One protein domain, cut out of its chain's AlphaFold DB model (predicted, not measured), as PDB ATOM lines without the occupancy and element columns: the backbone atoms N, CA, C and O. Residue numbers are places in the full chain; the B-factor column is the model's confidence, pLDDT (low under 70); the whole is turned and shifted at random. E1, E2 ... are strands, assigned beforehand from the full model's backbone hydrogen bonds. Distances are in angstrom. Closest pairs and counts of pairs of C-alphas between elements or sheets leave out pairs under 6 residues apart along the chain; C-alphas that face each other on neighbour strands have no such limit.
ATOM      1  N   THR A  95      19.296 -38.824   0.377       82.50
ATOM      2  CA  THR A  95      18.831 -38.935  -1.011       82.50
ATOM      3  C   THR A  95      18.432 -37.556  -1.523       82.50
ATOM      4  O   THR A  95      17.882 -36.754  -0.768       82.50
ATOM      5  N   ALA A  96      18.746 -37.252  -2.785       76.88
ATOM      6  CA  ALA A  96      18.423 -35.962  -3.393       76.88
ATOM      7  C   ALA A  96      16.929 -35.839  -3.739       76.88
ATOM      8  O   ALA A  96      16.334 -34.785  -3.526       76.88
ATOM      9  N   ASP A  97      16.332 -36.919  -4.247       73.44
ATOM     10  CA  ASP A  97      15.001 -36.884  -4.860       73.44
ATOM     11  C   ASP A  97      13.852 -37.234  -3.892       73.44
ATOM     12  O   ASP A  97      12.742 -36.734  -4.049       73.44
ATOM     13  N   GLU A  98      14.094 -38.064  -2.870       75.06
ATOM     14  CA  GLU A  98      13.054 -38.555  -1.954       75.06
ATOM     15  C   GLU A  98      13.524 -38.479  -0.500       75.06
ATOM     16  O   GLU A  98      14.610 -38.951  -0.173       75.06
ATOM     17  N   ARG A  99      12.707 -37.911   0.396       74.94
ATOM     18  CA  ARG A  99      13.002 -37.907   1.835       74.94
ATOM     19  C   ARG A  99      12.496 -39.217   2.448       74.94
ATOM     20  O   ARG A  99      11.285 -39.339   2.620       74.94
ATOM     21  N   PRO A 100      13.373 -40.168   2.816       76.94
ATOM     22  CA  PRO A 100      12.923 -41.385   3.474       76.94
ATOM     23  C   PRO A 100      12.331 -41.049   4.852       76.94
ATOM     24  O   PRO A 100      12.825 -40.152   5.538       76.94
ATOM     25  N   GLU A 101      11.286 -41.767   5.272       80.62
ATOM     26  CA  GLU A 101      10.766 -41.669   6.646       80.62
ATOM     27  C   GLU A 101      11.719 -42.322   7.652       80.62
ATOM     28  O   GLU A 101      11.839 -41.870   8.792       80.62
ATOM     29  N   ARG A 102      12.422 -43.380   7.223       83.38
ATOM     30  CA  ARG A 102      13.356 -44.148   8.047       83.38
ATOM     31  C   ARG A 102      14.702 -44.301   7.358       83.38
ATOM     32  O   ARG A 102      14.795 -44.658   6.190       83.38
ATOM     33  N   VAL A 103      15.767 -44.090   8.122       84.38
ATOM     34  CA  VAL A 103      17.151 -44.241   7.644       84.38
ATOM     35  C   VAL A 103      17.507 -45.712   7.379       84.38
ATOM     36  O   VAL A 103      18.275 -46.008   6.469       84.38
ATOM     37  N   GLU A 104      16.910 -46.631   8.142       85.94
ATOM     38  CA  GLU A 104      17.183 -48.078   8.105       85.94
ATOM     39  C   GLU A 104      16.815 -48.745   6.772       85.94
ATOM     40  O   GLU A 104      17.368 -49.783   6.427       85.94
ATOM     41  N   GLU A 105      15.906 -48.148   6.001       84.25
ATOM     42  CA  GLU A 105      15.483 -48.678   4.698       84.25
ATOM     43  C   GLU A 105      16.541 -48.465   3.610       84.25
ATOM     44  O   GLU A 105      16.572 -49.186   2.614       84.25
ATOM     45  N   ARG A 106      17.410 -47.462   3.789       83.94
ATOM     46  CA  ARG A 106      18.440 -47.087   2.811       83.94
ATOM     47  C   ARG A 106      19.845 -47.449   3.269       83.94
ATOM     48  O   ARG A 106      20.685 -47.742   2.427       83.94
ATOM     49  N   LEU A 107      20.106 -47.409   4.574       87.56
ATOM     50  CA  LEU A 107      21.428 -47.624   5.151       87.56
ATOM     51  C   LEU A 107      21.369 -48.671   6.258       87.56
ATOM     52  O   LEU A 107      20.504 -48.630   7.131       87.56
ATOM     53  N   SER A 108      22.344 -49.579   6.251       89.69
ATOM     54  CA  SER A 108      22.514 -50.597   7.289       89.69
ATOM     55  C   SER A 108      23.650 -50.243   8.249       89.69
ATOM     56  O   SER A 108      24.608 -49.554   7.897       89.69
ATOM     57  N   LEU A 109      23.568 -50.740   9.485       90.75
ATOM     58  CA  LEU A 109      24.662 -50.620  10.448       90.75
ATOM     59  C   LEU A 109      25.909 -51.341   9.921       90.75
ATOM     60  O   LEU A 109      25.843 -52.504   9.532       90.75
ATOM     61  N   GLY A 110      27.051 -50.659   9.948       90.38
ATOM     62  CA  GLY A 110      28.320 -51.169   9.430       90.38
ATOM     63  C   GLY A 110      28.509 -51.001   7.922       90.38
ATOM     64  O   GLY A 110      29.552 -51.410   7.413       90.38
ATOM     65  N   ASP A 111      27.553 -50.401   7.208       91.94
ATOM     66  CA  ASP A 111      27.688 -50.178   5.771       91.94
ATOM     67  C   ASP A 111      28.757 -49.123   5.451       91.94
ATOM     68  O   ASP A 111      29.011 -48.207   6.244       91.94
ATOM     69  N   THR A 112      29.410 -49.263   4.298       91.50
ATOM     70  CA  THR A 112      30.499 -48.383   3.872       91.50
ATOM     71  C   THR A 112      30.031 -47.416   2.793       91.50
ATOM     72  O   THR A 112      29.855 -47.797   1.636       91.50
ATOM     73  N   VAL A 113      29.916 -46.141   3.163       92.00
ATOM     74  CA  VAL A 113      29.354 -45.074   2.331       92.00
ATOM     75  C   VAL A 113      30.380 -44.004   1.952       92.00
ATOM     76  O   VAL A 113      31.344 -43.768   2.681       92.00
ATOM     77  N   TRP A 114      30.187 -43.354   0.807       92.25
ATOM     78  CA  TRP A 114      30.922 -42.154   0.419       92.25
ATOM     79  C   TRP A 114      30.111 -40.936   0.824       92.25
ATOM     80  O   TRP A 114      28.934 -40.814   0.501       92.25
ATOM     81  N   VAL A 115      30.750 -40.031   1.552       92.62
ATOM     82  CA  VAL A 115      30.096 -38.855   2.124       92.62
ATOM     83  C   VAL A 115      30.966 -37.623   1.947       92.62
ATOM     84  O   VAL A 115      32.198 -37.697   1.969       92.62
ATOM     85  N   LYS A 116      30.319 -36.476   1.776       92.38
ATOM     86  CA  LYS A 116      30.962 -35.174   1.629       92.38
ATOM     87  C   LYS A 116      30.798 -34.394   2.916       92.38
ATOM     88  O   LYS A 116      29.730 -34.403   3.523       92.38
ATOM     89  N   VAL A 117      31.844 -33.682   3.314       92.75
ATOM     90  CA  VAL A 117      31.788 -32.777   4.464       92.75
ATOM     91  C   VAL A 117      31.213 -31.434   4.019       92.75
ATOM     92  O   VAL A 117      31.857 -30.706   3.264       92.75
ATOM     93  N   THR A 118      30.017 -31.078   4.486       91.00
ATOM     94  CA  THR A 118      29.369 -29.806   4.108       91.00
ATOM     95  C   THR A 118      29.746 -28.688   5.073       91.00
ATOM     96  O   THR A 118      30.181 -27.612   4.659       91.00
ATOM     97  N   GLU A 119      29.631 -28.959   6.372       90.44
ATOM     98  CA  GLU A 119      29.898 -27.988   7.431       90.44
ATOM     99  C   GLU A 119      30.794 -28.590   8.503       90.44
ATOM    100  O   GLU A 119      30.612 -29.738   8.907       90.44
ATOM    101  N   VAL A 120      31.735 -27.787   8.992       91.56
ATOM    102  CA  VAL A 120      32.633 -28.135  10.090       91.56
ATOM    103  C   VAL A 120      32.506 -27.047  11.145       91.56
ATOM    104  O   VAL A 120      32.682 -25.867  10.845       91.56
ATOM    105  N   ARG A 121      32.174 -27.443  12.373       91.50
ATOM    106  CA  ARG A 121      32.148 -26.576  13.552       91.50
ATOM    107  C   ARG A 121      33.348 -26.909  14.420       91.50
ATOM    108  O   ARG A 121      33.351 -27.923  15.118       91.50
ATOM    109  N   GLU A 122      34.358 -26.052  14.361       88.94
ATOM    110  CA  GLU A 122      35.632 -26.265  15.053       88.94
ATOM    111  C   GLU A 122      35.478 -26.201  16.580       88.94
ATOM    112  O   GLU A 122      36.087 -26.995  17.288       88.94
ATOM    113  N   GLU A 123      34.587 -25.342  17.085       88.94
ATOM    114  CA  GLU A 123      34.345 -25.161  18.524       88.94
ATOM    115  C   GLU A 123      33.802 -26.430  19.200       88.94
ATOM    116  O   GLU A 123      34.291 -26.867  20.240       88.94
ATOM    117  N   GLU A 124      32.817 -27.077  18.577       85.75
ATOM    118  CA  GLU A 124      32.222 -28.316  19.088       85.75
ATOM    119  C   GLU A 124      32.953 -29.573  18.592       85.75
ATOM    120  O   GLU A 124      32.656 -30.689  19.035       85.75
ATOM    121  N   MET A 125      33.899 -29.402  17.661       86.25
ATOM    122  CA  MET A 125      34.553 -30.471  16.912       86.25
ATOM    123  C   MET A 125      33.538 -31.430  16.265       86.25
ATOM    124  O   MET A 125      33.671 -32.653  16.348       86.25
ATOM    125  N   LYS A 126      32.482 -30.868  15.673       88.06
ATOM    126  CA  LYS A 126      31.401 -31.605  15.002       88.06
ATOM    127  C   LYS A 126      31.358 -31.216  13.535       88.06
ATOM    128  O   LYS A 126      31.673 -30.083  13.181       88.06
ATOM    129  N   TYR A 127      30.923 -32.135  12.689       92.31
ATOM    130  CA  TYR A 127      30.737 -31.857  11.276       92.31
ATOM    131  C   TYR A 127      29.518 -32.585  10.720       92.31
ATOM    132  O   TYR A 127      29.158 -33.680  11.168       92.31
ATOM    133  N   SER A 128      28.892 -31.933   9.747       93.12
ATOM    134  CA  SER A 128      27.711 -32.418   9.044       93.12
ATOM    135  C   SER A 128      28.124 -33.013   7.708       93.12
ATOM    136  O   SER A 128      28.945 -32.443   6.979       93.12
ATOM    137  N   LEU A 129      27.536 -34.159   7.395       93.38
ATOM    138  CA  LEU A 129      27.798 -34.918   6.186       93.38
ATOM    139  C   LEU A 129      26.621 -34.821   5.220       93.38
ATOM    140  O   LEU A 129      25.476 -34.629   5.636       93.38
ATOM    141  N   ASP A 130      26.915 -34.978   3.937       92.44
ATOM    142  CA  ASP A 130      25.926 -35.056   2.866       92.44
ATOM    143  C   ASP A 130      26.285 -36.187   1.893       92.44
ATOM    144  O   ASP A 130      27.465 -36.419   1.609       92.44
ATOM    145  N   MET A 131      25.267 -36.898   1.413       90.44
ATOM    146  CA  MET A 131      25.382 -38.029   0.487       90.44
ATOM    147  C   MET A 131      24.662 -37.766  -0.849       90.44
ATOM    148  O   MET A 131      24.873 -38.499  -1.808       90.44
ATOM    149  N   ARG A 132      23.858 -36.696  -0.958       86.06
ATOM    150  CA  ARG A 132      22.949 -36.457  -2.098       86.06
ATOM    151  C   ARG A 132      23.631 -36.354  -3.458       86.06
ATOM    152  O   ARG A 132      23.128 -36.883  -4.439       86.06
ATOM    153  N   TYR A 133      24.762 -35.662  -3.506       83.25
ATOM    154  CA  TYR A 133      25.457 -35.311  -4.747       83.25
ATOM    155  C   TYR A 133      26.767 -36.080  -4.904       83.25
ATOM    156  O   TYR A 133      27.732 -35.563  -5.463       83.25
ATOM    157  N   LEU A 134      26.846 -37.290  -4.351       85.69
ATOM    158  CA  LEU A 134      28.031 -38.133  -4.442       85.69
ATOM    159  C   LEU A 134      27.712 -39.447  -5.134       85.69
ATOM    160  O   LEU A 134      26.757 -40.141  -4.792       85.69
ATOM    161  N   ASN A 135      28.567 -39.815  -6.083       84.12
ATOM    162  CA  ASN A 135      28.535 -41.143  -6.657       84.12
ATOM    163  C   ASN A 135      29.124 -42.145  -5.657       84.12
ATOM    164  O   ASN A 135      30.297 -42.077  -5.297       84.12
ATOM    165  N   GLN A 136      28.312 -43.110  -5.239       85.31
ATOM    166  CA  GLN A 136      28.690 -44.115  -4.252       85.31
ATOM    167  C   GLN A 136      29.705 -45.154  -4.776       85.31
ATOM    168  O   GLN A 136      30.306 -45.881  -3.984       85.31
ATOM    169  N   GLN A 137      29.925 -45.243  -6.092       82.31
ATOM    170  CA  GLN A 137      30.921 -46.153  -6.667       82.31
ATOM    171  C   GLN A 137      32.332 -45.555  -6.642       82.31
ATOM    172  O   GLN A 137      33.283 -46.231  -6.249       82.31
ATOM    173  N   ASP A 138      32.451 -44.285  -7.021       79.00
ATOM    174  CA  ASP A 138      33.733 -43.628  -7.309       79.00
ATOM    175  C   ASP A 138      34.060 -42.476  -6.337       79.00
ATOM    176  O   ASP A 138      35.207 -42.061  -6.207       79.00
ATOM    177  N   GLY A 139      33.071 -41.972  -5.593       77.38
ATOM    178  CA  GLY A 139      33.226 -40.816  -4.707       77.38
ATOM    179  C   GLY A 139      33.285 -39.473  -5.445       77.38
ATOM    180  O   GLY A 139      33.485 -38.437  -4.806       77.38
ATOM    181  N   SER A 140      33.101 -39.465  -6.768       77.44
ATOM    182  CA  SER A 140      32.985 -38.252  -7.575       77.44
ATOM    183  C   SER A 140      31.700 -37.493  -7.243       77.44
ATOM    184  O   SER A 140      30.623 -38.069  -7.070       77.44
TER     185      SER A 140
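Overview. This is residues 95 to 140 of the 255 residues of the protein "Hypothetical protein" of Alexandrium catenella (UniProt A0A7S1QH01). With little regular structure, this domain is a bent two-stranded hairpin, E1 and E2, whose tip, residues 121 to 126, sticks out, with loops and both ends of the printed part, residues 95 and 140, toward its other end. Residues 98 to 105 stand free there. The printed part has 46 residues, no named helix and two antiparallel strands, E1 then E2; the class is all strand, though the named strands hold only 15 residues. The whole is loose, with a radius of gyration of the C-alphas of 12.3 A and spans of 33 by 25 by 23 A.

Arrangement. E1, residues 112 to 121, and E2, residues 126 to 130, form an antiparallel hairpin with a tight link, their directions at 129 degrees. C-alphas 120 and 127 face each other at 4.3 A. N 116 and O 130, 2.9 A, and N 121 and O 126, 2.8 A, are within hydrogen-bond range. E1 bends by 70 degrees at residue 118.

Along the chain. E1 runs 23.9 A from C-alpha 112 at (30.499, -48.383, 3.872). E2 runs 13.8 A to C-alpha 130 at (25.926, -35.056, 2.866).

Size, cuts and confidence. The C-alphas farthest apart, of Glu 105 and Glu 123, are 33.2 A apart. The printed part has no cut. Residues 95 to 111 hold no named element. No printed residue has pLDDT under 70.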